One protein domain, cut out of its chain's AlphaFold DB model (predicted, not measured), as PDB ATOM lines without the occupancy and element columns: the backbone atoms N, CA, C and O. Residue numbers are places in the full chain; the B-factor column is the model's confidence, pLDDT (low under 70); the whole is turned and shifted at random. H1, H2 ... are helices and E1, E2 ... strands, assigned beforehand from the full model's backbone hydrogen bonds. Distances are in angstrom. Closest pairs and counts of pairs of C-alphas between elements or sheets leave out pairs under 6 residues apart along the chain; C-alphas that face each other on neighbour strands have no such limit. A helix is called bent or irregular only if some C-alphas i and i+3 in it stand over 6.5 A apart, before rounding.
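Overview. This is residues 30 to 231 of the 344 residues of the protein "FliM/FliN family flagellar motor switch protein" of Trinickia fusca (UniProt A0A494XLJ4). A strongly twisted sheet of five strands, in the order E1 E4 E5 E3 E2, is covered on one face by the long helix H1, over E1 and E4, while the short H2 stands up from the opposite face and the other long helix, H7, runs beside the strands at the sheet's level and touches H1. H5 and H6 sit at one end of the longest axis with the first half of H7, H8 and both printed ends lie towards the other end, and residues 171 to 200 go round the E2 edge on their way from H7 to E4. The printed part has 202 residues with eight named helices and five named strands, in the order H1 E1 H2 H3 E2 E3 H4 H5 H6 H7 E4 E5 H8; the class is mixed, helices and strands, and the sheet is antiparallel throughout. It is compact, with a radius of gyration of the C-alphas of 17.0 A, yet elongated in outline, spanning 56 by 34 by 29 A.

Arrangement. Start at H1, residues 37 to 57, which lies over E1, residues 73 to 76, and E4, residues 201 to 207, at a height over the sheet of 8.9 A; on the local plane it stands at 45 degrees to E1, slantwise to the strands. Look across E1 and E4 for N 75 and O 202, 3.0 A apart. H2, residues 77 to 83, is on the opposite face from H1 and stands up from the sheet. H3, residues 86 to 91, is not on the sheet; it is close to H2 but not clearly touching, with the C-alphas of Ala 81 and His 89 closest at 7.1 A. The hairpin of E2, residues 95 to 99, and E3, residues 105 to 112, has N 97 and O 106 at 2.8 A. H4, residues 119 to 122, and H5, residues 124 to 133, only graze the sheet. H5 touches H6, residues 135 to 142, closest at the C-alphas of Ala 130 and Ala 138, 5.1 A. H7, residues 148 to 170, touches H5 with its residues 152 to 160 alone, at a steep tilt of 65 degrees, opposite ways; C-alphas 128 and 156 are closest, 5.5 A. With residues 162 to 170 alone it touches H1, at a shallow tilt of 31 degrees, opposite ways, closest at the C-alphas of Ala 50 and Ala 166, 5.7 A. E4 forms a hairpin with E5, residues 210 to 216, where N 205 and O 212 are 2.9 A apart; between E5 and E3, N 109 and O 213 are 2.9 A apart. H8, residues 218 to 224, is on the same face as H1, over none of the strands. In H1, H2, H3, H5 and H8 every O i to N i+4 pair is within hydrogen-bond range; H7 has 18 of 19, H6 has 0 of 4 with 2 of 5 O i to N i+3 pairs, and H4 is too short for an i+4 pair.

Along the chain. Find C-alpha 37 at (247.525, 217.356, 176.711); from there H1 runs 30.1 A to C-alpha 57. E3 covers 23.4 A. H6 is only just irregular: C-alphas 139 and 142 are 7.0 A apart. Pick up H7 at C-alpha 148, (215.113, 244.838, 156.559), and follow it 33.2 A. E4 then spans 18.1 A and E5 18.8 A, and H8 ends at C-alpha 224, (245.902, 219.021, 162.098).

Size, cuts and confidence. The C-alphas of Gly 144 and Arg 231 are farthest apart, 57.0 A. The printed part has no cut; its long links are H1 to E1, with 15 residues, and H7 to E4, with 30. Residues 83 to 88, of which 86 to 88 belong to H3, stand free. The mean pLDDT of the printed part is 81.8, and 49 residues are under 70, among them 62 to 70, 85 to 92 and 140 to 149.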
ATOM      1  N   ARG A  30     241.124 200.342 161.773       74.12
ATOM      2  CA  ARG A  30     241.255 201.773 162.040       74.12
ATOM      3  C   ARG A  30     242.434 202.018 162.957       74.12
ATOM      4  O   ARG A  30     242.677 201.246 163.886       74.12
ATOM      5  N   ALA A  31     243.140 203.115 162.718       79.50
ATOM      6  CA  ALA A  31     244.211 203.539 163.601       79.50
ATOM      7  C   ALA A  31     243.638 203.854 164.984       79.50
ATOM      8  O   ALA A  31     242.715 204.660 165.108       79.50
ATOM      9  N   LEU A  32     244.205 203.245 166.022       84.69
ATOM     10  CA  LEU A  32     243.924 203.654 167.392       84.69
ATOM     11  C   LEU A  32     244.738 204.917 167.663       84.69
ATOM     12  O   LEU A  32     245.958 204.920 167.486       84.69
ATOM     13  N   ARG A  33     244.062 205.993 168.057       86.94
ATOM     14  CA  ARG A  33     244.681 207.309 168.236       86.94
ATOM     15  C   ARG A  33     244.428 207.821 169.647       86.94
ATOM     16  O   ARG A  33     243.333 207.673 170.186       86.94
ATOM     17  N   ALA A  34     245.453 208.438 170.219       87.19
ATOM     18  CA  ALA A  34     245.401 209.151 171.483       87.19
ATOM     19  C   ALA A  34     246.252 210.416 171.355       87.19
ATOM     20  O   ALA A  34     247.284 210.390 170.684       87.19
ATOM     21  N   TRP A  35     245.811 211.492 171.999       91.06
ATOM     22  CA  TRP A  35     246.451 212.803 171.935       91.06
ATOM     23  C   TRP A  35     246.923 213.211 173.322       91.06
ATOM     24  O   TRP A  35     246.211 213.020 174.309       91.06
ATOM     25  N   SER A  36     248.123 213.768 173.389       90.12
ATOM     26  CA  SER A  36     248.676 214.366 174.598       90.12
ATOM     27  C   SER A  36     247.936 215.652 174.983       90.12
ATOM     28  O   SER A  36     247.283 216.287 174.154       90.12
ATOM     29  N   ASP A  37     248.081 216.080 176.237       90.44
ATOM     30  CA  ASP A  37     247.525 217.356 176.711       90.44
ATOM     31  C   ASP A  37     248.055 218.541 175.899       90.44
ATOM     32  O   ASP A  37     247.286 219.398 175.483       90.44
ATOM     33  N   ALA A  38     249.348 218.531 175.562       88.69
ATOM     34  CA  ALA A  38     249.961 219.577 174.749       88.69
ATOM     35  C   ALA A  38     249.353 219.671 173.336       88.69
ATOM     36  O   ALA A  38     249.166 220.774 172.815       88.69
ATOM     37  N   GLU A  39     249.031 218.532 172.716       94.38
ATOM     38  CA  GLU A  39     248.348 218.479 171.419       94.38
ATOM     39  C   GLU A  39     246.912 219.003 171.536       94.38
ATOM     40  O   GLU A  39     246.512 219.870 170.754       94.38
ATOM     41  N   ARG A  40     246.164 218.554 172.553       95.88
ATOM     42  CA  ARG A  40     244.806 219.046 172.840       95.88
ATOM     43  C   ARG A  40     244.791 220.560 173.062       95.88
ATOM     44  O   ARG A  40     243.993 221.260 172.440       95.88
ATOM     45  N   ASP A  41     245.724 221.080 173.851       93.62
ATOM     46  CA  ASP A  41     245.882 222.512 174.105       93.62
ATOM     47  C   ASP A  41     246.268 223.290 172.843       93.62
ATOM     48  O   ASP A  41     245.801 224.408 172.620       93.62
ATOM     49  N   SER A  42     247.132 222.720 171.998       94.81
ATOM     50  CA  SER A  42     247.525 223.335 170.729       94.81
ATOM     51  C   SER A  42     246.330 223.482 169.786       94.81
ATOM     52  O   SER A  42     246.126 224.556 169.214       94.81
ATOM     53  N   LEU A  43     245.510 222.436 169.669       96.75
ATOM     54  CA  LEU A  43     244.274 222.463 168.888       96.75
ATOM     55  C   LEU A  43     243.274 223.481 169.450       96.75
ATOM     56  O   LEU A  43     242.751 224.313 168.708       96.75
ATOM     57  N   ALA A  44     243.061 223.458 170.767       96.19
ATOM     58  CA  ALA A  44     242.191 224.393 171.473       96.19
ATOM     59  C   ALA A  44     242.589 225.853 171.201       96.19
ATOM     60  O   ALA A  44     241.751 226.671 170.816       96.19
ATOM     61  N   ARG A  45     243.885 226.178 171.325       95.62
ATOM     62  CA  ARG A  45     244.422 227.520 171.050       95.62
ATOM     63  C   ARG A  45     244.240 227.938 169.595       95.62
ATOM     64  O   ARG A  45     243.861 229.081 169.350       95.62
ATOM     65  N   ALA A  46     244.495 227.043 168.640       96.31
ATOM     66  CA  ALA A  46     244.353 227.351 167.219       96.31
ATOM     67  C   ALA A  46     242.905 227.716 166.858       96.31
ATOM     68  O   ALA A  46     242.663 228.735 166.209       96.31
ATOM     69  N   LEU A  47     241.937 226.935 167.346       96.31
ATOM     70  CA  LEU A  47     240.514 227.192 167.112       96.31
ATOM     71  C   LEU A  47     240.028 228.438 167.852       96.31
ATOM     72  O   LEU A  47     239.315 229.260 167.280       96.31
ATOM     73  N   ALA A  48     240.473 228.638 169.093       95.12
ATOM     74  CA  ALA A  48     240.169 229.847 169.844       95.12
ATOM     75  C   ALA A  48     240.678 231.107 169.136       95.12
ATOM     76  O   ALA A  48     239.969 232.112 169.107       95.12
ATOM     77  N   LEU A  49     241.883 231.063 168.557       94.81
ATOM     78  CA  LEU A  49     242.452 232.169 167.790       94.81
ATOM     79  C   LEU A  49     241.667 232.426 166.496       94.81
ATOM     80  O   LEU A  49     241.450 233.582 166.139       94.81
ATOM     81  N   ALA A  50     241.211 231.374 165.812       95.81
ATOM     82  CA  ALA A  50     240.369 231.506 164.624       95.81
ATOM     83  C   ALA A  50     239.040 232.208 164.945       95.81
ATOM     84  O   ALA A  50     238.685 233.180 164.280       95.81
ATOM     85  N   VAL A  51     238.359 231.790 166.019       94.75
ATOM     86  CA  VAL A  51     237.120 232.440 166.485       94.75
ATOM     87  C   VAL A  51     237.377 233.876 166.935       94.75
ATOM     88  O   VAL A  51     236.551 234.742 166.683       94.75
ATOM     89  N   GLN A  52     238.517 234.164 167.574       93.31
ATOM     90  CA  GLN A  52     238.884 235.534 167.965       93.31
ATOM     91  C   GLN A  52     239.030 236.462 166.771       93.31
ATOM     92  O   GLN A  52     238.488 237.562 166.793       93.31
ATOM     93  N   ARG A  53     239.768 236.019 165.750       95.38
ATOM     94  CA  ARG A  53     239.989 236.799 164.531       95.38
ATOM     95  C   ARG A  53     238.673 237.061 163.821       95.38
ATOM     96  O   ARG A  53     238.341 238.213 163.589       95.38
ATOM     97  N   TRP A  54     237.883 236.009 163.618       95.88
ATOM     98  CA  TRP A  54     236.542 236.141 163.064       95.88
ATOM     99  C   TRP A  54     235.686 237.129 163.873       95.88
ATOM    100  O   TRP A  54     235.104 238.046 163.309       95.88
ATOM    101  N   ALA A  55     235.639 236.999 165.200       94.25
ATOM    102  CA  ALA A  55     234.829 237.881 166.035       94.25
ATOM    103  C   ALA A  55     235.276 239.350 165.929       94.25
ATOM    104  O   ALA A  55     234.428 240.239 165.892       94.25
ATOM    105  N   ALA A  56     236.586 239.602 165.835       93.75
ATOM    106  CA  ALA A  56     237.135 240.937 165.622       93.75
ATOM    107  C   ALA A  56     236.733 241.513 164.255       93.75
ATOM    108  O   ALA A  56     236.274 242.652 164.199       93.75
ATOM    109  N   ASP A  57     236.827 240.714 163.188       95.50
ATOM    110  CA  ASP A  57     236.453 241.120 161.826       95.50
ATOM    111  C   ASP A  57     234.962 241.487 161.723       95.50
ATOM    112  O   ASP A  57     234.583 242.379 160.966       95.50
ATOM    113  N   TRP A  58     234.115 240.828 162.519       95.06
ATOM    114  CA  TRP A  58     232.668 241.059 162.566       95.06
ATOM    115  C   TRP A  58     232.219 242.045 163.656       95.06
ATOM    116  O   TRP A  58     231.023 242.289 163.800       95.06
ATOM    117  N   GLY A  59     233.140 242.600 164.453       92.94
ATOM    118  CA  GLY A  59     232.801 243.494 165.568       92.94
ATOM    119  C   GLY A  59     232.009 242.826 166.703       92.94
ATOM    120  O   GLY A  59     231.406 243.508 167.533       92.94
ATOM    121  N   VAL A  60     232.004 241.492 166.774       90.88
ATOM    122  CA  VAL A  60     231.318 240.725 167.819       90.88
ATOM    123  C   VAL A  60     232.197 240.728 169.069       90.88
ATOM    124  O   VAL A  60     233.135 239.943 169.210       90.88
ATOM    125  N   SER A  61     231.915 241.645 169.997       77.81
ATOM    126  CA  SER A  61     232.666 241.730 171.252       77.81
ATOM    127  C   SER A  61     232.506 240.460 172.090       77.81
ATOM    128  O   SER A  61     231.395 239.975 172.316       77.81
ATOM    129  N   ARG A  62     233.629 239.958 172.616       67.50
ATOM    130  CA  ARG A  62     233.654 238.902 173.631       67.50
ATOM    131  C   ARG A  62     233.133 239.463 174.945       67.50
ATOM    132  O   ARG A  62     233.912 239.926 175.771       67.50
ATOM    133  N   VAL A  63     231.825 239.430 175.144       57.19
ATOM    134  CA  VAL A  63     231.284 239.552 176.495       57.19
ATOM    135  C   VAL A  63     231.287 238.140 177.069       57.19
ATOM    136  O   VAL A  63     230.499 237.320 176.598       57.19
ATOM    137  N   PRO A  64     232.192 237.794 178.006       58.84
ATOM    138  CA  PRO A  64     232.055 236.537 178.723       58.84
ATOM    139  C   PRO A  64     230.675 236.544 179.382       58.84
ATOM    140  O   PRO A  64     230.354 237.459 180.147       58.84
ATOM    141  N   ALA A  65     229.838 235.567 179.026       54.81
ATOM    142  CA  ALA A  65     228.544 235.382 179.661       54.81
ATOM    143  C   ALA A  65     228.770 235.327 181.179       54.81
ATOM    144  O   ALA A  65     229.638 234.597 181.661       54.81
ATOM    145  N   HIS A  66     228.064 236.182 181.918       51.22
ATOM    146  CA  HIS A  66     228.307 236.408 183.338       51.22
ATOM    147  C   HIS A  66     228.429 235.099 184.135       51.22
ATOM    148  O   HIS A  66     227.510 234.287 184.157       51.22
ATOM    149  N   GLY A  67     229.552 234.941 184.844       54.09
ATOM    150  CA  GLY A  67     229.678 234.004 185.963       54.09
ATOM    151  C   GLY A  67     230.122 232.578 185.640       54.09
ATOM    152  O   GLY A  67     230.278 231.800 186.578       54.09
ATOM    153  N   VAL A  68     230.376 232.226 184.378       53.66
ATOM    154  CA  VAL A  68     230.966 230.923 184.040       53.66
ATOM    155  C   VAL A  68     232.326 231.157 183.406       53.66
ATOM    156  O   VAL A  68     232.424 231.752 182.333       53.66
ATOM    157  N   ASP A  69     233.375 230.671 184.066       59.53
ATOM    158  CA  ASP A  69     234.736 230.577 183.530       59.53
ATOM    159  C   ASP A  69     234.773 229.473 182.457       59.53
ATOM    160  O   ASP A  69     235.442 228.447 182.570       59.53
ATOM    161  N   ALA A  70     233.927 229.628 181.436       65.31
ATOM    162  CA  ALA A  70     233.755 228.688 180.346       65.31
ATOM    163  C   ALA A  70     234.898 228.907 179.355       65.31
ATOM    164  O   ALA A  70     234.702 229.366 178.230       65.31
ATOM    165  N   GLY A  71     236.118 228.678 179.840       84.81
ATOM    166  CA  GLY A  71     237.338 228.762 179.066       84.81
ATOM    167  C   GLY A  71     237.325 227.791 177.889       84.81
ATOM    168  O   GLY A  71     236.504 226.881 177.778       84.81
ATOM    169  N   VAL A  72     238.282 227.991 176.992       91.88
ATOM    170  CA  VAL A  72     238.518 227.083 175.872       91.88
ATOM    171  C   VAL A  72     238.991 225.744 176.440       91.88
ATOM    172  O   VAL A  72     240.017 225.697 177.117       91.88
ATOM    173  N   ARG A  73     238.272 224.656 176.152       93.50
ATOM    174  CA  ARG A  73     238.606 223.304 176.634       93.50
ATOM    175  C   ARG A  73     238.642 222.325 175.468       93.50
ATOM    176  O   ARG A  73     237.735 222.326 174.644       93.50
ATOM    177  N   CYS A  74     239.654 221.460 175.416       96.06
ATOM    178  CA  CYS A  74     239.708 220.334 174.483       96.06
ATOM    179  C   CYS A  74     239.863 219.022 175.251       96.06
ATOM    180  O   CYS A  74     240.770 218.876 176.067       96.06
ATOM    181  N   VAL A  75     238.974 218.067 174.993       95.25
ATOM    182  CA  VAL A  75     238.951 216.753 175.653       95.25
ATOM    183  C   VAL A  75     238.751 215.642 174.638       95.25
ATOM    184  O   VAL A  75     238.312 215.885 173.512       95.25
ATOM    185  N   ALA A  76     239.057 214.402 175.026       95.12
ATOM    186  CA  ALA A  76     238.697 213.265 174.189       95.12
ATOM    187  C   ALA A  76     237.168 213.158 174.092       95.12
ATOM    188  O   ALA A  76     236.462 213.323 175.088       95.12
ATOM    189  N   ALA A  77     236.643 212.826 172.911       93.38
ATOM    190  CA  ALA A  77     235.201 212.695 172.711       93.38
ATOM    191  C   ALA A  77     234.574 211.642 173.639       93.38
ATOM    192  O   ALA A  77     233.448 211.806 174.090       93.38
ATOM    193  N   SER A  78     235.327 210.595 173.984       90.25
ATOM    194  CA  SER A  78     234.928 209.566 174.950       90.25
ATOM    195  C   SER A  78     234.900 210.049 176.406       90.25
ATOM    196  O   SER A  78     234.106 209.561 177.208       90.25
ATOM    197  N   GLU A  79     235.764 210.994 176.780       90.38
ATOM    198  CA  GLU A  79     235.762 211.627 178.104       90.38
ATOM    199  C   GLU A  79     234.550 212.540 178.227       90.38
ATOM    200  O   GLU A  79     233.752 212.372 179.147       90.38
ATOM    201  N   TRP A  80     234.342 213.398 177.229       89.12
ATOM    202  CA  TRP A  80     233.146 214.225 177.119       89.12
ATOM    203  C   TRP A  80     231.860 213.378 177.119       89.12
ATOM    204  O   TRP A  80     230.905 213.682 177.837       89.12
ATOM    205  N   ALA A  81     231.866 212.242 176.408       86.75
ATOM    206  CA  ALA A  81     230.762 211.284 176.381       86.75
ATOM    207  C   ALA A  81     230.405 210.709 177.768       86.75
ATOM    208  O   ALA A  81     229.253 210.359 178.004       86.75
ATOM    209  N   ARG A  82     231.387 210.589 178.674       83.25
ATOM    210  CA  ARG A  82     231.194 210.091 180.048       83.25
ATOM    211  C   ARG A  82     230.795 211.189 181.027       83.25
ATOM    212  O   ARG A  82     230.000 210.923 181.922       83.25
ATOM    213  N   GLU A  83     231.381 212.378 180.890       83.50
ATOM    214  CA  GLU A  83     231.107 213.527 181.764       83.50
ATOM    215  C   GLU A  83     229.678 214.039 181.579       83.50
ATOM    216  O   GLU A  83     228.958 214.293 182.543       83.50
ATOM    217  N   THR A  84     229.256 214.148 180.325       75.44
ATOM    218  CA  THR A  84     227.898 214.552 179.971       75.44
ATOM    219  C   THR A  84     227.032 213.295 179.894       75.44
ATOM    220  O   THR A  84     227.442 212.286 179.329       75.44
ATOM    221  N   ASN A  85     225.848 213.300 180.504       66.06
ATOM    222  CA  ASN A  85     224.962 212.132 180.520       66.06
ATOM    223  C   ASN A  85     224.664 211.653 179.077       66.06
ATOM    224  O   ASN A  85     224.343 212.468 178.217       66.06
ATOM    225  N   ALA A  86     224.718 210.342 178.808       60.94
ATOM    226  CA  ALA A  86     224.429 209.738 177.497       60.94
ATOM    227  C   ALA A  86     223.111 210.218 176.859       60.94
ATOM    228  O   ALA A  86     223.026 210.361 175.639       60.94
ATOM    229  N   ALA A  87     222.101 210.521 177.678       57.19
ATOM    230  CA  ALA A  87     220.840 211.093 177.210       57.19
ATOM    231  C   ALA A  87     220.996 212.525 176.661       57.19
ATOM    232  O   ALA A  87     220.343 212.881 175.683       57.19
ATOM    233  N   VAL A  88     221.892 213.327 177.243       60.78
ATOM    234  CA  VAL A  88     222.217 214.688 176.786       60.78
ATOM    235  C   VAL A  88     222.960 214.636 175.452       60.78
ATOM    236  O   VAL A  88     222.677 215.445 174.580       60.78
ATOM    237  N   HIS A  89     223.811 213.629 175.229       63.91
ATOM    238  CA  HIS A  89     224.491 213.413 173.941       63.91
ATOM    239  C   HIS A  89     223.542 213.096 172.800       63.91
ATOM    240  O   HIS A  89     223.669 213.653 171.714       63.91
ATOM    241  N   ALA A  90     222.591 212.198 173.054       61.59
ATOM    242  CA  ALA A  90     221.571 211.840 172.077       61.59
ATOM    243  C   ALA A  90     220.587 212.995 171.818       61.59
ATOM    244  O   ALA A  90     220.015 213.078 170.733       61.59
ATOM    245  N   ALA A  91     220.390 213.874 172.807       64.44
ATOM    246  CA  ALA A  91     219.508 215.033 172.706       64.44
ATOM    247  C   ALA A  91     220.199 216.290 172.151       64.44
ATOM    248  O   ALA A  91     219.509 217.179 171.642       64.44
ATOM    249  N   ALA A  92     221.530 216.382 172.242       69.69
ATOM    250  CA  ALA A  92     222.295 217.508 171.734       69.69
ATOM    251  C   ALA A  92     222.089 217.616 170.213       69.69
ATOM    252  O   ALA A  92     222.266 216.626 169.496       69.69
ATOM    253  N   PRO A  93     221.695 218.794 169.700       81.12
ATOM    254  CA  PRO A  93     221.446 218.991 168.282       81.12
ATOM    255  C   PRO A  93     222.783 219.098 167.545       81.12
ATOM    256  O   PRO A  93     223.221 220.184 167.186       81.12
ATOM    257  N   TRP A  94     223.462 217.969 167.356       88.94
ATOM    258  CA  TRP A  94     224.661 217.921 166.537       88.94
ATOM    259  C   TRP A  94     224.297 218.164 165.076       88.94
ATOM    260  O   TRP A  94     223.426 217.509 164.498       88.94
ATOM    261  N   HIS A  95     224.995 219.119 164.482       89.06
ATOM    262  CA  HIS A  95     224.898 219.463 163.078       89.06
ATOM    263  C   HIS A  95     226.207 219.075 162.407       89.06
ATOM    264  O   HIS A  95     227.297 219.414 162.875       89.06
ATOM    265  N   LYS A  96     226.112 218.337 161.308       88.56
ATOM    266  CA  LYS A  96     227.284 217.984 160.516       88.56
ATOM    267  C   LYS A  96     227.772 219.220 159.771       88.56
ATOM    268  O   LYS A  96     226.988 219.856 159.080       88.56
ATOM    269  N   LEU A  97     229.055 219.541 159.905       84.75
ATOM    270  CA  LEU A  97     229.658 220.695 159.246       84.75
ATOM    271  C   LEU A  97     230.258 220.350 157.881       84.75
ATOM    272  O   LEU A  97     230.154 221.120 156.935       84.75
ATOM    273  N   ALA A  98     230.918 219.198 157.790       75.31
ATOM    274  CA  ALA A  98     231.540 218.732 156.561       75.31
ATOM    275  C   ALA A  98     231.301 217.231 156.401       75.31
ATOM    276  O   ALA A  98     231.637 216.427 157.275       75.31
ATOM    277  N   ALA A  99     230.737 216.856 155.255       60.81
ATOM    278  CA  ALA A  99     230.717 215.489 154.753       60.81
ATOM    279  C   ALA A  99     231.765 215.359 153.642       60.81
ATOM    280  O   ALA A  99     231.438 214.995 152.517       60.81
ATOM    281  N   ALA A 100     233.022 215.719 153.912       51.75
ATOM    282  CA  ALA A 100     234.053 215.528 152.904       51.75
ATOM    283  C   ALA A 100     234.195 214.025 152.623       51.75
ATOM    284  O   ALA A 100     234.234 213.205 153.543       51.75
ATOM    285  N   SER A 101     234.254 213.679 151.340       55.28
ATOM    286  CA  SER A 101     234.431 212.342 150.775       55.28
ATOM    287  C   SER A 101     235.632 211.598 151.386       55.28
ATOM    288  O   SER A 101     236.729 211.580 150.843       55.28
ATOM    289  N   GLY A 102     235.425 210.977 152.548       61.56
ATOM    290  CA  GLY A 102     236.364 210.058 153.195       61.56
ATOM    291  C   GLY A 102     237.529 210.674 153.981       61.56
ATOM    292  O   GLY A 102     238.316 209.907 154.525       61.56
ATOM    293  N   VAL A 103     237.663 212.004 154.087       66.81
ATOM    294  CA  VAL A 103     238.882 212.646 154.652       66.81
ATOM    295  C   VAL A 103     238.707 213.224 156.063       66.81
ATOM    296  O   VAL A 103     239.566 213.958 156.558       66.81
ATOM    297  N   GLY A 104     237.596 212.887 156.707       77.31
ATOM    298  CA  GLY A 104     237.270 213.311 158.059       77.31
ATOM    299  C   GLY A 104     235.910 214.000 158.141       77.31
ATOM    300  O   GLY A 104     235.356 214.482 157.152       77.31
ATOM    301  N   ARG A 105     235.355 213.989 159.342       89.19
ATOM    302  CA  ARG A 105     234.026 214.454 159.701       89.19
ATOM    303  C   ARG A 105     234.146 215.444 160.853       89.19
ATOM    304  O   ARG A 105     234.947 215.272 161.777       89.19
ATOM    305  N   LEU A 106     233.330 216.483 160.772       91.56
ATOM    306  CA  LEU A 106     233.272 217.564 161.741       91.56
ATOM    307  C   LEU A 106     231.808 217.829 162.058       91.56
ATOM    308  O   LEU A 106     230.990 217.946 161.142       91.56
ATOM    309  N   TRP A 107     231.488 217.919 163.343       92.50
ATOM    310  CA  TRP A 107     230.166 218.304 163.820       92.50
ATOM    311  C   TRP A 107     230.280 219.497 164.746       92.50
ATOM    312  O   TRP A 107     231.303 219.696 165.404       92.50
ATOM    313  N   TRP A 108     229.205 220.265 164.820       92.56
ATOM    314  CA  TRP A 108     229.072 221.356 165.762       92.56
ATOM    315  C   TRP A 108     227.760 221.247 166.532       92.56
ATOM    316  O   TRP A 108     226.773 220.702 166.038       92.56
ATOM    317  N   ALA A 109     227.760 221.769 167.747       91.69
ATOM    318  CA  ALA A 109     226.565 221.990 168.542       91.69
ATOM    319  C   ALA A 109     226.725 223.304 169.312       91.69
ATOM    320  O   ALA A 109     227.839 223.715 169.638       91.69
ATOM    321  N   LEU A 110     225.606 223.967 169.593       89.69
ATOM    322  CA  LEU A 110     225.573 225.127 170.474       89.69
ATOM    323  C   LEU A 110     224.959 224.722 171.807       89.69
ATOM    324  O   LEU A 110     223.829 224.237 171.857       89.69
ATOM    325  N   GLU A 111     225.703 224.952 172.878       86.44
ATOM    326  CA  GLU A 111     225.232 224.799 174.246       86.44
ATOM    327  C   GLU A 111     224.968 226.199 174.823       86.44
ATOM    328  O   GLU A 111     225.895 227.007 174.937       86.44
ATOM    329  N   PRO A 112     223.708 226.555 175.135       74.44
ATOM    330  CA  PRO A 112     223.409 227.867 175.691       74.44
ATOM    331  C   PRO A 112     224.035 227.996 177.084       74.44
ATOM    332  O   PRO A 112     223.872 227.114 177.924       74.44
ATOM    333  N   ALA A 113     224.701 229.121 177.361       70.50
ATOM    334  CA  ALA A 113     225.338 229.351 178.661       70.50
ATOM    335  C   ALA A 113     224.324 229.485 179.818       70.50
ATOM    336  O   ALA A 113     224.687 229.373 180.986       70.50
ATOM    337  N   SER A 114     223.047 229.731 179.505       70.88
ATOM    338  CA  SER A 114     221.972 229.831 180.488       70.88
ATOM    339  C   SER A 114     220.678 229.209 179.973       70.88
ATOM    340  O   SER A 114     220.263 229.435 178.836       70.88
ATOM    341  N   THR A 115     219.986 228.493 180.856       69.06
ATOM    342  CA  THR A 115     218.644 227.940 180.613       69.06
ATOM    343  C   THR A 115     217.557 229.013 180.529       69.06
ATOM    344  O   THR A 115     216.434 228.717 180.130       69.06
ATOM    345  N   THR A 116     217.877 230.262 180.881       67.50
ATOM    346  CA  THR A 116     216.931 231.388 180.867       67.50
ATOM    347  C   THR A 116     216.783 232.047 179.493       67.50
ATOM    348  O   THR A 116     215.864 232.843 179.295       67.50
ATOM    349  N   VAL A 117     217.642 231.709 178.523       62.75
ATOM    350  CA  VAL A 117     217.571 232.264 177.166       62.75
ATOM    351  C   VAL A 117     216.352 231.681 176.433       62.75
ATOM    352  O   VAL A 117     216.263 230.455 176.292       62.75
ATOM    353  N   PRO A 118     215.426 232.523 175.923       64.94
ATOM    354  CA  PRO A 118     214.264 232.074 175.161       64.94
ATOM    355  C   PRO A 118     214.657 231.110 174.041       64.94
ATOM    356  O   PRO A 118     215.597 231.380 173.296       64.94
ATOM    357  N   THR A 119     213.898 230.027 173.853       65.38
ATOM    358  CA  THR A 119     214.194 228.958 172.878       65.38
ATOM    359  C   THR A 119     214.457 229.472 171.457       65.38
ATOM    360  O   THR A 119     215.247 228.898 170.718       65.38
ATOM    361  N   ARG A 120     213.847 230.600 171.073       57.94
ATOM    362  CA  ARG A 120     214.035 231.229 169.753       57.94
ATOM    363  C   ARG A 120     215.433 231.835 169.553       57.94
ATOM    364  O   ARG A 120     215.925 231.860 168.429       57.94
ATOM    365  N   LEU A 121     216.091 232.265 170.629       58.69
ATOM    366  CA  LEU A 121     217.466 232.779 170.621       58.69
ATOM    367  C   LEU A 121     218.513 231.665 170.740       58.69
ATOM    368  O   LEU A 121     219.700 231.955 170.769       58.69
ATOM    369  N   GLN A 122     218.100 230.394 170.788       72.25
ATOM    370  CA  GLN A 122     219.029 229.264 170.889       72.25
ATOM    371  C   GLN A 122     219.619 228.843 169.529       72.25
ATOM    372  O   GLN A 122     220.462 227.953 169.476       72.25
ATOM    373  N   SER A 123     219.206 229.482 168.429       84.38
ATOM    374  CA  SER A 123     219.819 229.282 167.110       84.38
ATOM    375  C   SER A 123     221.052 230.172 166.922       84.38
ATOM    376  O   SER A 123     221.071 231.313 167.386       84.38
ATOM    377  N   ALA A 124     222.048 229.691 166.167       87.62
ATOM    378  CA  ALA A 124     223.246 230.462 165.817       87.62
ATOM    379  C   ALA A 124     222.888 231.827 165.199       87.62
ATOM    380  O   ALA A 124     223.381 232.869 165.630       87.62
ATOM    381  N   ARG A 125     221.954 231.819 164.240       88.94
ATOM    382  CA  ARG A 125     221.443 233.022 163.573       88.94
ATOM    383  C   ARG A 125     220.776 233.989 164.552       88.94
ATOM    384  O   ARG A 125     221.061 235.179 164.503       88.94
ATOM    385  N   GLY A 126     219.923 233.502 165.456       86.69
ATOM    386  CA  GLY A 126     219.264 234.339 166.464       86.69
ATOM    387  C   GLY A 126     220.259 235.024 167.407       86.69
ATOM    388  O   GLY A 126     220.125 236.218 167.673       86.69
ATOM    389  N   MET A 127     221.292 234.298 167.849       88.56
ATOM    390  CA  MET A 127     222.370 234.862 168.672       88.56
ATOM    391  C   MET A 127     223.182 235.914 167.910       88.56
ATOM    392  O   MET A 127     223.464 236.981 168.451       88.56
ATOM    393  N   LEU A 128     223.523 235.653 166.645       91.44
ATOM    394  CA  LEU A 128     224.252 236.605 165.803       91.44
ATOM    395  C   LEU A 128     223.441 237.862 165.512       91.44
ATOM    396  O   LEU A 128     223.977 238.958 165.632       91.44
ATOM    397  N   LEU A 129     222.150 237.730 165.200       90.75
ATOM    398  CA  LEU A 129     221.256 238.873 165.017       90.75
ATOM    399  C   LEU A 129     221.208 239.743 166.276       90.75
ATOM    400  O   LEU A 129     221.373 240.959 166.188       90.75
ATOM    401  N   ALA A 130     221.050 239.120 167.448       89.12
ATOM    402  CA  ALA A 130     221.034 239.835 168.721       89.12
ATOM    403  C   ALA A 130     222.360 240.559 169.002       89.12
ATOM    404  O   ALA A 130     222.353 241.650 169.571       89.12
ATOM    405  N   ARG A 131     223.495 239.975 168.599       90.38
ATOM    406  CA  ARG A 131     224.828 240.554 168.817       90.38
ATOM    407  C   ARG A 131     225.214 241.631 167.808       90.38
ATOM    408  O   ARG A 131     225.797 242.626 168.221       90.38
ATOM    409  N   LEU A 132     224.888 241.456 166.530       91.12
ATOM    410  CA  LEU A 132     225.226 242.403 165.464       91.12
ATOM    411  C   LEU A 132     224.269 243.604 165.426       91.12
ATOM    412  O   LEU A 132     224.697 244.712 165.122       91.12
ATOM    413  N   PHE A 133     222.989 243.398 165.753       90.81
ATOM    414  CA  PHE A 133     221.935 244.408 165.575       90.81
ATOM    415  C   PHE A 133     221.144 244.728 166.856       90.81
ATOM    416  O   PHE A 133     220.248 245.573 166.836       90.81
ATOM    417  N   GLY A 134     221.462 244.081 167.981       87.94
ATOM    418  CA  GLY A 134     220.764 244.246 169.258       87.94
ATOM    419  C   GLY A 134     219.576 243.292 169.448       87.94
ATOM    420  O   GLY A 134     219.008 242.750 168.500       87.94
ATOM    421  N   ALA A 135     219.157 243.091 170.704       82.19
ATOM    422  CA  ALA A 135     218.141 242.094 171.072       82.19
ATOM    423  C   ALA A 135     216.767 242.314 170.404       82.19
ATOM    424  O   ALA A 135     216.070 241.347 170.102       82.19
ATOM    425  N   ALA A 136     216.389 243.569 170.128       77.31
ATOM    426  CA  ALA A 136     215.123 243.900 169.471       77.31
ATOM    427  C   ALA A 136     215.044 243.346 168.034       77.31
ATOM    428  O   ALA A 136     213.990 242.865 167.617       77.31
ATOM    429  N   ALA A 137     216.169 243.331 167.310       73.12
ATOM    430  CA  ALA A 137     216.246 242.798 165.952       73.12
ATOM    431  C   ALA A 137     216.045 241.273 165.904       73.12
ATOM    432  O   ALA A 137     215.517 240.745 164.929       73.12
ATOM    433  N   ALA A 138     216.407 240.555 166.971       69.69
ATOM    434  CA  ALA A 138     216.278 239.100 167.029       69.69
ATOM    435  C   ALA A 138     214.838 238.616 167.290       69.69
ATOM    436  O   ALA A 138     214.502 237.484 166.946       69.69
ATOM    437  N   VAL A 139     213.974 239.456 167.877       71.19
ATOM    438  CA  VAL A 139     212.579 239.103 168.213       71.19
ATOM    439  C   VAL A 139     211.616 239.375 167.047       71.19
ATOM    440  O   VAL A 139     210.620 238.666 166.897       71.19
ATOM    441  N   GLY A 140     211.920 240.362 166.196       62.00
ATOM    442  CA  GLY A 140     211.034 240.834 165.121       62.00
ATOM    443  C   GLY A 140     210.895 239.915 163.899       62.00
ATOM    444  O   GLY A 140     209.985 240.100 163.102       62.00
ATOM    445  N   THR A 141     211.738 238.891 163.747       56.53
ATOM    446  CA  THR A 141     211.803 238.062 162.524       56.53
ATOM    447  C   THR A 141     210.666 237.039 162.367       56.53
ATOM    448  O   THR A 141     210.563 236.393 161.328       56.53
ATOM    449  N   ALA A 142     209.799 236.867 163.373       54.50
ATOM    450  CA  ALA A 142     208.794 235.797 163.397       54.50
ATOM    451  C   ALA A 142     207.377 236.214 162.955       54.50
ATOM    452  O   ALA A 142     206.520 235.344 162.811       54.50
ATOM    453  N   VAL A 143     207.094 237.508 162.766       52.22
ATOM    454  CA  VAL A 143     205.725 237.984 162.500       52.22
ATOM    455  C   VAL A 143     205.726 238.979 161.341       52.22
ATOM    456  O   VAL A 143     205.787 240.181 161.549       52.22
ATOM    457  N   GLY A 144     205.637 238.451 160.118       47.94
ATOM    458  CA  GLY A 144     205.130 239.185 158.954       47.94
ATOM    459  C   GLY A 144     206.045 240.258 158.359       47.94
ATOM    460  O   GLY A 144     205.828 241.436 158.590       47.94
ATOM    461  N   GLY A 145     206.988 239.819 157.518       54.34
ATOM    462  CA  GLY A 145     207.449 240.510 156.306       54.34
ATOM    463  C   GLY A 145     207.870 241.976 156.415       54.34
ATOM    464  O   GLY A 145     207.053 242.861 156.205       54.34
ATOM    465  N   ASP A 146     209.174 242.215 156.555       48.56
ATOM    466  CA  ASP A 146     209.776 243.478 156.128       48.56
ATOM    467  C   ASP A 146     211.192 243.233 155.594       48.56
ATOM    468  O   ASP A 146     211.964 242.456 156.160       48.56
ATOM    469  N   ALA A 147     211.538 243.865 154.473       52.94
ATOM    470  CA  ALA A 147     212.769 243.615 153.713       52.94
ATOM    471  C   ALA A 147     214.070 243.853 154.517       52.94
ATOM    472  O   ALA A 147     215.110 243.265 154.219       52.94
ATOM    473  N   THR A 148     214.018 244.650 155.589       53.06
ATOM    474  CA  THR A 148     215.113 244.838 156.559       53.06
ATOM    475  C   THR A 148     215.423 243.571 157.362       53.06
ATOM    476  O   THR A 148     216.582 243.333 157.707       53.06
ATOM    477  N   SER A 149     214.428 242.703 157.581       62.50
ATOM    478  CA  SER A 149     214.624 241.368 158.152       62.50
ATOM    479  C   SER A 149     215.397 240.434 157.214       62.50
ATOM    480  O   SER A 149     215.921 239.434 157.704       62.50
ATOM    481  N   SER A 150     215.484 240.727 155.907       77.38
ATOM    482  CA  SER A 150     216.272 239.927 154.954       77.38
ATOM    483  C   SER A 150     217.756 240.260 155.054       77.38
ATOM    484  O   SER A 150     218.571 239.369 155.253       77.38
ATOM    485  N   MET A 151     218.122 241.547 155.036       88.38
ATOM    486  CA  MET A 151     219.536 241.941 155.037       88.38
ATOM    487  C   MET A 151     220.246 241.595 156.354       88.38
ATOM    488  O   MET A 151     221.365 241.090 156.337       88.38
ATOM    489  N   ALA A 152     219.605 241.830 157.505       88.50
ATOM    490  CA  ALA A 152     220.193 241.479 158.800       88.50
ATOM    491  C   ALA A 152     220.384 239.960 158.941       88.50
ATOM    492  O   ALA A 152     221.397 239.491 159.461       88.50
ATOM    493  N   ALA A 153     219.412 239.192 158.445       86.94
ATOM    494  CA  ALA A 153     219.472 237.743 158.378       86.94
ATOM    495  C   ALA A 153     220.604 237.242 157.481       86.94
ATOM    496  O   ALA A 153     221.395 236.417 157.922       86.94
ATOM    497  N   GLU A 154     220.701 237.766 156.262       90.25
ATOM    498  CA  GLU A 154     221.769 237.439 155.321       90.25
ATOM    499  C   GLU A 154     223.139 237.757 155.920       90.25
ATOM    500  O   GLU A 154     224.058 236.950 155.810       90.25
ATOM    501  N   LEU A 155     223.276 238.893 156.614       93.06
ATOM    502  CA  LEU A 155     224.523 239.249 157.282       93.06
ATOM    503  C   LEU A 155     224.855 238.286 158.431       93.06
ATOM    504  O   LEU A 155     226.007 237.890 158.582       93.06
ATOM    505  N   ALA A 156     223.861 237.870 159.220       91.25
ATOM    506  CA  ALA A 156     224.051 236.866 160.266       91.25
ATOM    507  C   ALA A 156     224.438 235.497 159.680       91.25
ATOM    508  O   ALA A 156     225.339 234.842 160.203       91.25
ATOM    509  N   ASP A 157     223.825 235.085 158.572       89.88
ATOM    510  CA  ASP A 157     224.145 233.831 157.883       89.88
ATOM    511  C   ASP A 157     225.554 233.885 157.261       89.88
ATOM    512  O   ASP A 157     226.323 232.922 157.357       89.88
ATOM    513  N   GLN A 158     225.953 235.034 156.706       92.75
ATOM    514  CA  GLN A 158     227.320 235.286 156.236       92.75
ATOM    515  C   GLN A 158     228.333 235.270 157.382       92.75
ATOM    516  O   GLN A 158     229.396 234.660 157.244       92.75
ATOM    517  N   ALA A 159     228.009 235.888 158.520       94.12
ATOM    518  CA  ALA A 159     228.853 235.879 159.707       94.12
ATOM    519  C   ALA A 159     229.040 234.456 160.233       94.12
ATOM    520  O   ALA A 159     230.172 234.030 160.467       94.12
ATOM    521  N   TRP A 160     227.955 233.688 160.338       92.75
ATOM    522  CA  TRP A 160     227.994 232.283 160.733       92.75
ATOM    523  C   TRP A 160     228.857 231.448 159.786       92.75
ATOM    524  O   TRP A 160     229.795 230.775 160.214       92.75
ATOM    525  N   THR A 161     228.606 231.565 158.483       91.31
ATOM    526  CA  THR A 161     229.380 230.877 157.447       91.31
ATOM    527  C   THR A 161     230.861 231.262 157.507       91.31
ATOM    528  O   THR A 161     231.736 230.405 157.387       91.31
ATOM    529  N   GLY A 162     231.167 232.541 157.739       93.88
ATOM    530  CA  GLY A 162     232.526 233.037 157.939       93.88
ATOM    531  C   GLY A 162     233.214 232.407 159.152       93.88
ATOM    532  O   GLY A 162     234.374 232.012 159.051       93.88
ATOM    533  N   CYS A 163     232.492 232.241 160.265       94.31
ATOM    534  CA  CYS A 163     232.997 231.583 161.474       94.31
ATOM    535  C   CYS A 163     233.379 230.130 161.180       94.31
ATOM    536  O   CYS A 163     234.497 229.692 161.455       94.31
ATOM    537  N   LEU A 164     232.458 229.393 160.555       91.50
ATOM    538  CA  LEU A 164     232.650 227.993 160.193       91.50
ATOM    539  C   LEU A 164     233.818 227.805 159.219       91.50
ATOM    540  O   LEU A 164     234.622 226.891 159.394       91.50
ATOM    541  N   ARG A 165     233.971 228.704 158.239       91.38
ATOM    542  CA  ARG A 165     235.123 228.716 157.325       91.38
ATOM    543  C   ARG A 165     236.435 229.000 158.049       91.38
ATOM    544  O   ARG A 165     237.425 228.337 157.757       91.38
ATOM    545  N   ALA A 166     236.457 229.935 158.999       93.88
ATOM    546  CA  ALA A 166     237.653 230.228 159.790       93.88
ATOM    547  C   ALA A 166     238.083 229.018 160.638       93.88
ATOM    548  O   ALA A 166     239.267 228.678 160.688       93.88
ATOM    549  N   LEU A 167     237.119 228.327 161.252       93.94
ATOM    550  CA  LEU A 167     237.346 227.090 162.001       93.94
ATOM    551  C   LEU A 167     237.852 225.960 161.096       93.94
ATOM    552  O   LEU A 167     238.849 225.313 161.413       93.94
ATOM    553  N   ALA A 168     237.212 225.750 159.946       90.81
ATOM    554  CA  ALA A 168     237.635 224.753 158.970       90.81
ATOM    555  C   ALA A 168     239.053 225.028 158.448       90.81
ATOM    556  O   ALA A 168     239.882 224.120 158.410       90.81
ATOM    557  N   ALA A 169     239.374 226.286 158.133       91.38
ATOM    558  CA  ALA A 169     240.710 226.686 157.702       91.38
ATOM    559  C   ALA A 169     241.767 226.408 158.784       91.38
ATOM    560  O   ALA A 169     242.837 225.882 158.475       91.38
ATOM    561  N   ALA A 170     241.457 226.674 160.059       94.06
ATOM    562  CA  ALA A 170     242.341 226.336 161.176       94.06
ATOM    563  C   ALA A 170     242.596 224.822 161.300       94.06
ATOM    564  O   ALA A 170     243.676 224.414 161.723       94.06
ATOM    565  N   LEU A 171     241.642 223.990 160.873       92.69
ATOM    566  CA  LEU A 171     241.753 222.527 160.813       92.69
ATOM    567  C   LEU A 171     242.331 222.004 159.489       92.69
ATOM    568  O   LEU A 171     242.410 220.792 159.298       92.69
ATOM    569  N   SER A 172     242.739 222.888 158.570       89.12
ATOM    570  CA  SER A 172     243.149 222.519 157.204       89.12
ATOM    571  C   SER A 172     242.072 221.728 156.436       89.12
ATOM    572  O   SER A 172     242.386 220.842 155.634       89.12
ATOM    573  N   PHE A 173     240.798 222.037 156.695       84.94
ATOM    574  CA  PHE A 173     239.656 221.556 155.925       84.94
ATOM    575  C   PHE A 173     239.422 222.418 154.691       84.94
ATOM    576  O   PHE A 173     239.570 223.640 154.733       84.94
ATOM    577  N   ASP A 174     239.011 221.773 153.601       84.00
ATOM    578  CA  ASP A 174     238.574 222.486 152.409       84.00
ATOM    579  C   ASP A 174     237.216 223.144 152.677       84.00
ATOM    580  O   ASP A 174     236.206 222.467 152.895       84.00
ATOM    581  N   ALA A 175     237.201 224.476 152.650       78.56
ATOM    582  CA  ALA A 175     236.007 225.278 152.863       78.56
ATOM    583  C   ALA A 175     234.898 224.989 151.836       78.56
ATOM    584  O   ALA A 175     233.730 225.219 152.143       78.56
ATOM    585  N   ALA A 176     235.236 224.457 150.653       79.88
ATOM    586  CA  ALA A 176     234.258 224.068 149.637       79.88
ATOM    587  C   ALA A 176     233.375 222.882 150.067       79.88
ATOM    588  O   ALA A 176     232.312 222.668 149.493       79.88
ATOM    589  N   THR A 177     233.800 222.118 151.080       78.19
ATOM    590  CA  THR A 177     233.069 220.944 151.596       78.19
ATOM    591  C   THR A 177     232.163 221.252 152.787       78.19
ATOM    592  O   THR A 177     231.560 220.336 153.351       78.19
ATOM    593  N   LEU A 178     232.091 222.523 153.194       79.69
ATOM    594  CA  LEU A 178     231.279 222.952 154.324       79.69
ATOM    595  C   LEU A 178     229.824 223.104 153.896       79.69
ATOM    596  O   LEU A 178     229.509 223.932 153.042       79.69
ATOM    597  N   ASP A 179     228.949 222.350 154.550       73.31
ATOM    598  CA  ASP A 179     227.517 222.603 154.510       73.31
ATOM    599  C   ASP A 179     227.201 223.593 155.638       73.31
ATOM    600  O   ASP A 179     227.127 223.241 156.818       73.31
ATOM    601  N   ALA A 180     227.181 224.876 155.280       62.53
ATOM    602  CA  ALA A 180     227.096 225.980 156.233       62.53
ATOM    603  C   ALA A 180     225.655 226.410 156.539       62.53
ATOM    604  O   ALA A 180     225.474 227.377 157.280       62.53
ATOM    605  N   GLU A 181     224.647 225.722 155.990       69.00
ATOM    606  CA  GLU A 181     223.252 226.132 156.121       69.00
ATOM    607  C   GLU A 181     222.839 226.202 157.608       69.00
ATOM    608  O   GLU A 181     222.848 225.179 158.311       69.00
ATOM    609  N   PRO A 182     222.477 227.395 158.127       58.03
ATOM    610  CA  PRO A 182     222.005 227.585 159.496       58.03
ATOM    611  C   PRO A 182     220.595 226.989 159.635       58.03
ATOM    612  O   PRO A 182     219.579 227.673 159.623       58.03
ATOM    613  N   GLY A 183     220.547 225.664 159.728       59.41
ATOM    614  CA  GLY A 183     219.334 224.854 159.607       59.41
ATOM    615  C   GLY A 183     219.597 223.424 159.129       59.41
ATOM    616  O   GLY A 183     218.654 222.636 159.064       59.41
ATOM    617  N   ALA A 184     220.858 223.086 158.824       65.31
ATOM    618  CA  ALA A 184     221.287 221.759 158.407       65.31
ATOM    619  C   ALA A 184     220.678 220.652 159.277       65.31
ATOM    620  O   ALA A 184     220.589 220.762 160.508       65.31
ATOM    621  N   VAL A 185     220.264 219.575 158.608       68.56
ATOM    622  CA  VAL A 185     219.623 218.411 159.223       68.56
ATOM    623  C   VAL A 185     220.499 217.897 160.363       68.56
ATOM    624  O   VAL A 185     221.707 217.716 160.204       68.56
ATOM    625  N   ARG A 186     219.881 217.671 161.527       81.38
ATOM    626  CA  ARG A 186     220.556 217.040 162.665       81.38
ATOM    627  C   ARG A 186     221.090 215.683 162.217       81.38
ATOM    628  O   ARG A 186     220.310 214.837 161.785       81.38
ATOM    629  N   ASP A 187     222.398 215.489 162.330       82.00
ATOM    630  CA  ASP A 187     223.056 214.227 161.987       82.00
ATOM    631  C   ASP A 187     223.575 213.621 163.294       82.00
ATOM    632  O   ASP A 187     224.377 214.267 163.981       82.00
ATOM    633  N   PRO A 188     223.103 212.428 163.701       85.19
ATOM    634  CA  PRO A 188     223.599 211.801 164.913       85.19
ATOM    635  C   PRO A 188     225.114 211.607 164.835       85.19
ATOM    636  O   PRO A 188     225.660 211.142 163.832       85.19
ATOM    637  N   VAL A 189     225.798 211.912 165.939       86.75
ATOM    638  CA  VAL A 189     227.226 211.626 166.056       86.75
ATOM    639  C   VAL A 189     227.444 210.114 165.923       86.75
ATOM    640  O   VAL A 189     226.837 209.335 166.666       86.75
ATOM    641  N   PRO A 190     228.322 209.671 165.011       86.88
ATOM    642  CA  PRO A 190     228.640 208.263 164.847       86.88
ATOM    643  C   PRO A 190     229.206 207.662 166.142       86.88
ATOM    644  O   PRO A 190     230.131 208.208 166.746       86.88
ATOM    645  N   ALA A 191     228.671 206.517 166.576       85.81
ATOM    646  CA  ALA A 191     229.054 205.886 167.846       85.81
ATOM    647  C   ALA A 191     230.541 205.480 167.908       85.81
ATOM    648  O   ALA A 191     231.114 205.370 168.993       85.81
ATOM    649  N   ASP A 192     231.170 205.273 166.749       86.44
ATOM    650  CA  ASP A 192     232.604 205.033 166.587       86.44
ATOM    651  C   ASP A 192     233.453 206.261 166.939       86.44
ATOM    652  O   ASP A 192     234.545 206.097 167.477       86.44
ATOM    653  N   ALA A 193     232.958 207.481 166.701       89.44
ATOM    654  CA  ALA A 193     233.668 208.712 167.054       89.44
ATOM    655  C   ALA A 193     233.765 208.898 168.579       89.44
ATOM    656  O   ALA A 193     234.739 209.448 169.081       89.44
ATOM    657  N   LEU A 194     232.806 208.365 169.339       90.12
ATOM    658  CA  LEU A 194     232.775 208.478 170.801       90.12
ATOM    659  C   LEU A 194     233.600 207.400 171.523       90.12
ATOM    660  O   LEU A 194     233.666 207.395 172.752       90.12
ATOM    661  N   GLN A 195     234.235 206.479 170.793       87.69
ATOM    662  CA  GLN A 195     235.050 205.432 171.411       87.69
ATOM    663  C   GLN A 195     236.368 205.995 171.972       87.69
ATOM    664  O   GLN A 195     236.958 206.885 171.360       87.69
ATOM    665  N   PRO A 196     236.900 205.453 173.087       85.50
ATOM    666  CA  PRO A 196     238.154 205.918 173.691       85.50
ATOM    667  C   PRO A 196     239.368 205.927 172.762       85.50
ATOM    668  O   PRO A 196     240.275 206.730 172.940       85.50
ATOM    669  N   TRP A 197     239.375 205.046 171.768       85.12
ATOM    670  CA  TRP A 197     240.466 204.871 170.812       85.12
ATOM    671  C   TRP A 197     240.221 205.544 169.457       85.12
ATOM    672  O   TRP A 197     241.032 205.384 168.546       85.12
ATOM    673  N   SER A 198     239.107 206.267 169.293       90.81
ATOM    674  CA  SER A 198     238.749 206.893 168.016       90.81
ATOM    675  C   SER A 198     239.681 208.044 167.634       90.81
ATOM    676  O   SER A 198     239.697 208.459 166.478       90.81
ATOM    677  N   GLY A 199     240.410 208.602 168.608       93.44
ATOM    678  CA  GLY A 199     241.140 209.858 168.460       93.44
ATOM    679  C   GLY A 199     240.243 211.076 168.258       93.44
ATOM    680  O   GLY A 199     240.755 212.139 167.938       93.44
ATOM    681  N   SER A 200     238.926 210.964 168.396       95.38
ATOM    682  CA  SER A 200     238.059 212.127 168.207       95.38
ATOM    683  C   SER A 200     238.166 213.057 169.413       95.38
ATOM    684  O   SER A 200     238.294 212.610 170.558       95.38
ATOM    685  N   LEU A 201     238.114 214.357 169.153       96.44
ATOM    686  CA  LEU A 201     238.261 215.417 170.141       96.44
ATOM    687  C   LEU A 201     237.009 216.287 170.153       96.44
ATOM    688  O   LEU A 201     236.437 216.567 169.104       96.44
ATOM    689  N   VAL A 202     236.609 216.736 171.339       95.94
ATOM    690  CA  VAL A 202     235.589 217.776 171.506       95.94
ATOM    691  C   VAL A 202     236.283 219.041 171.977       95.94
ATOM    692  O   VAL A 202     237.018 219.014 172.966       95.94
ATOM    693  N   VAL A 203     236.068 220.140 171.255       96.00
ATOM    694  CA  VAL A 203     236.585 221.465 171.601       96.00
ATOM    695  C   VAL A 203     235.415 222.374 171.937       96.00
ATOM    696  O   VAL A 203     234.559 222.615 171.092       96.00
ATOM    697  N   MET A 204     235.398 222.877 173.167       94.38
ATOM    698  CA  MET A 204     234.427 223.848 173.656       94.38
ATOM    699  C   MET A 204     235.023 225.246 173.520       94.38
ATOM    700  O   MET A 204     236.123 225.510 174.021       94.38
ATOM    701  N   LEU A 205     234.324 226.119 172.801       93.19
ATOM    702  CA  LEU A 205     234.754 227.477 172.495       93.19
ATOM    703  C   LEU A 205     233.698 228.480 172.976       93.19
ATOM    704  O   LEU A 205     232.529 228.335 172.617       93.19
ATOM    705  N   PRO A 206     234.090 229.559 173.676       91.69
ATOM    706  CA  PRO A 206     233.198 230.690 173.893       91.69
ATOM    707  C   PRO A 206     232.759 231.278 172.552       91.69
ATOM    708  O   PRO A 206     233.605 231.674 171.741       91.69
ATOM    709  N   TRP A 207     231.450 231.360 172.328       90.50
ATOM    710  CA  TRP A 207     230.883 231.868 171.086       90.50
ATOM    711  C   TRP A 207     229.596 232.654 171.355       90.50
ATOM    712  O   TRP A 207     228.569 232.086 171.720       90.50
ATOM    713  N   CYS A 208     229.644 233.977 171.172       88.50
ATOM    714  CA  CYS A 208     228.543 234.886 171.516       88.50
ATOM    715  C   CYS A 208     228.079 234.689 172.981       88.50
ATOM    716  O   CYS A 208     228.881 234.858 173.895       88.50
ATOM    717  N   ASP A 209     226.805 234.348 173.206       84.44
ATOM    718  CA  ASP A 209     226.206 234.030 174.519       84.44
ATOM    719  C   ASP A 209     226.110 232.516 174.791       84.44
ATOM    720  O   ASP A 209     225.335 232.058 175.635       84.44
ATOM    721  N   ALA A 210     226.867 231.720 174.042       88.19
ATOM    722  CA  ALA A 210     226.831 230.269 174.085       88.19
ATOM    723  C   ALA A 210     228.241 229.669 174.101       88.19
ATOM    724  O   ALA A 210     229.264 230.352 173.994       88.19
ATOM    725  N   GLN A 211     228.277 228.352 174.249       89.69
ATOM    726  CA  GLN A 211     229.447 227.532 174.005       89.69
ATOM    727  C   GLN A 211     229.263 226.801 172.681       89.69
ATOM    728  O   GLN A 211     228.296 226.068 172.480       89.69
ATOM    729  N   LEU A 212     230.199 227.013 171.763       92.38
ATOM    730  CA  LEU A 212     230.299 226.250 170.533       92.38
ATOM    731  C   LEU A 212     231.112 224.988 170.814       92.38
ATOM    732  O   LEU A 212     232.322 225.057 171.031       92.38
ATOM    733  N   ALA A 213     230.438 223.845 170.796       93.50
ATOM    734  CA  ALA A 213     231.063 222.536 170.845       93.50
ATOM    735  C   ALA A 213     231.408 222.091 169.421       93.50
ATOM    736  O   ALA A 213     230.534 222.037 168.556       93.50
ATOM    737  N   LEU A 214     232.668 221.744 169.175       94.50
ATOM    738  CA  LEU A 214     233.134 221.161 167.919       94.50
ATOM    739  C   LEU A 214     233.607 219.736 168.168       94.50
ATOM    740  O   LEU A 214     234.573 219.532 168.900       94.50
ATOM    741  N   LEU A 215     232.960 218.760 167.536       94.81
ATOM    742  CA  LEU A 215     233.430 217.381 167.507       94.81
ATOM    743  C   LEU A 215     234.260 217.164 166.245       94.81
ATOM    744  O   LEU A 215     233.741 217.168 165.129       94.81
ATOM    745  N   ILE A 216     235.547 216.933 166.449       95.00
ATOM    746  CA  ILE A 216     236.556 216.738 165.417       95.00
ATOM    747  C   ILE A 216     236.906 215.256 165.417       95.00
ATOM    748  O   ILE A 216     237.368 214.739 166.436       95.00
ATOM    749  N   ASP A 217     236.675 214.549 164.311       92.81
ATOM    750  CA  ASP A 217     237.039 213.134 164.266       92.81
ATOM    751  C   ASP A 217     238.561 212.901 164.324       92.81
ATOM    752  O   ASP A 217     239.376 213.813 164.149       92.81
ATOM    753  N   GLY A 218     238.957 211.658 164.600       91.94
ATOM    754  CA  GLY A 218     240.368 211.313 164.758       91.94
ATOM    755  C   GLY A 218     241.231 211.522 163.515       91.94
ATOM    756  O   GLY A 218     242.428 211.771 163.664       91.94
ATOM    757  N   GLU A 219     240.665 211.463 162.308       89.69
ATOM    758  CA  GLU A 219     241.413 211.727 161.073       89.69
ATOM    759  C   GLU A 219     241.602 213.231 160.851       89.69
ATOM    760  O   GLU A 219     242.699 213.671 160.505       89.69
ATOM    761  N   CYS A 220     240.584 214.042 161.149       90.50
ATOM    762  CA  CYS A 220     240.684 215.498 161.189       90.50
ATOM    763  C   CYS A 220     241.774 215.949 162.169       90.50
ATOM    764  O   CYS A 220     242.650 216.740 161.813       90.50
ATOM    765  N   ALA A 221     241.750 215.409 163.393       93.44
ATOM    766  CA  ALA A 221     242.756 215.700 164.409       93.44
ATOM    767  C   ALA A 221     244.159 215.276 163.939       93.44
ATOM    768  O   ALA A 221     245.102 216.062 164.012       93.44
ATOM    769  N   ALA A 222     244.296 214.076 163.366       91.69
ATOM    770  CA  ALA A 222     245.572 213.593 162.838       91.69
ATOM    771  C   ALA A 222     246.156 214.504 161.755       91.69
ATOM    772  O   ALA A 222     247.353 214.794 161.783       91.69
ATOM    773  N   ARG A 223     245.322 215.003 160.838       89.94
ATOM    774  CA  ARG A 223     245.746 215.956 159.804       89.94
ATOM    775  C   ARG A 223     246.218 217.275 160.401       89.94
ATOM    776  O   ARG A 223     247.268 217.768 159.992       89.94
ATOM    777  N   PHE A 224     245.494 217.809 161.384       92.69
ATOM    778  CA  PHE A 224     245.902 219.021 162.098       92.69
ATOM    779  C   PHE A 224     247.282 218.853 162.753       92.69
ATOM    780  O   PHE A 224     248.156 219.706 162.596       92.69
ATOM    781  N   PHE A 225     247.522 217.711 163.403       92.44
ATOM    782  CA  PHE A 225     248.813 217.382 164.017       92.44
ATOM    783  C   PHE A 225     249.877 216.898 163.020       92.44
ATOM    784  O   PHE A 225     250.989 216.565 163.425       92.44
ATOM    785  N   LYS A 226     249.569 216.871 161.713       90.06
ATOM    786  CA  LYS A 226     250.449 216.375 160.641       90.06
ATOM    787  C   LYS A 226     250.942 214.944 160.884       90.06
ATOM    788  O   LYS A 226     252.033 214.574 160.451       90.06
ATOM    789  N   VAL A 227     250.135 214.129 161.560       79.88
ATOM    790  CA  VAL A 227     250.398 212.700 161.727       79.88
ATOM    791  C   VAL A 227     250.115 212.020 160.388       79.88
ATOM    792  O   VAL A 227     249.023 212.205 159.841       79.88
ATOM    793  N   PRO A 228     251.060 211.235 159.837       72.50
ATOM    794  CA  PRO A 228     250.827 210.502 158.600       72.50
ATOM    795  C   PRO A 228     249.552 209.655 158.706       72.50
ATOM    796  O   PRO A 228     249.278 209.109 159.783       72.50
ATOM    797  N   PRO A 229     248.768 209.509 157.621       67.19
ATOM    798  CA  PRO A 229     247.659 208.569 157.621       67.19
ATOM    799  C   PRO A 229     248.214 207.200 158.002       67.19
ATOM    800  O   PRO A 229     249.222 206.753 157.443       67.19
ATOM    801  N   ALA A 230     247.599 206.565 158.996       61.34
ATOM    802  CA  ALA A 230     248.050 205.269 159.458       61.34
ATOM    803  C   ALA A 230     247.817 204.269 158.326       61.34
ATOM    804  O   ALA A 230     246.696 203.824 158.086       61.34
ATOM    805  N   ARG A 231     248.875 203.932 157.593       57.00
ATOM    806  CA  ARG A 231     248.854 202.731 156.771       57.00
ATOM    807  C   ARG A 231     248.822 201.558 157.735       57.00
ATOM    808  O   ARG A 231     249.597 201.544 158.692       57.00
TER     809      ARG A 231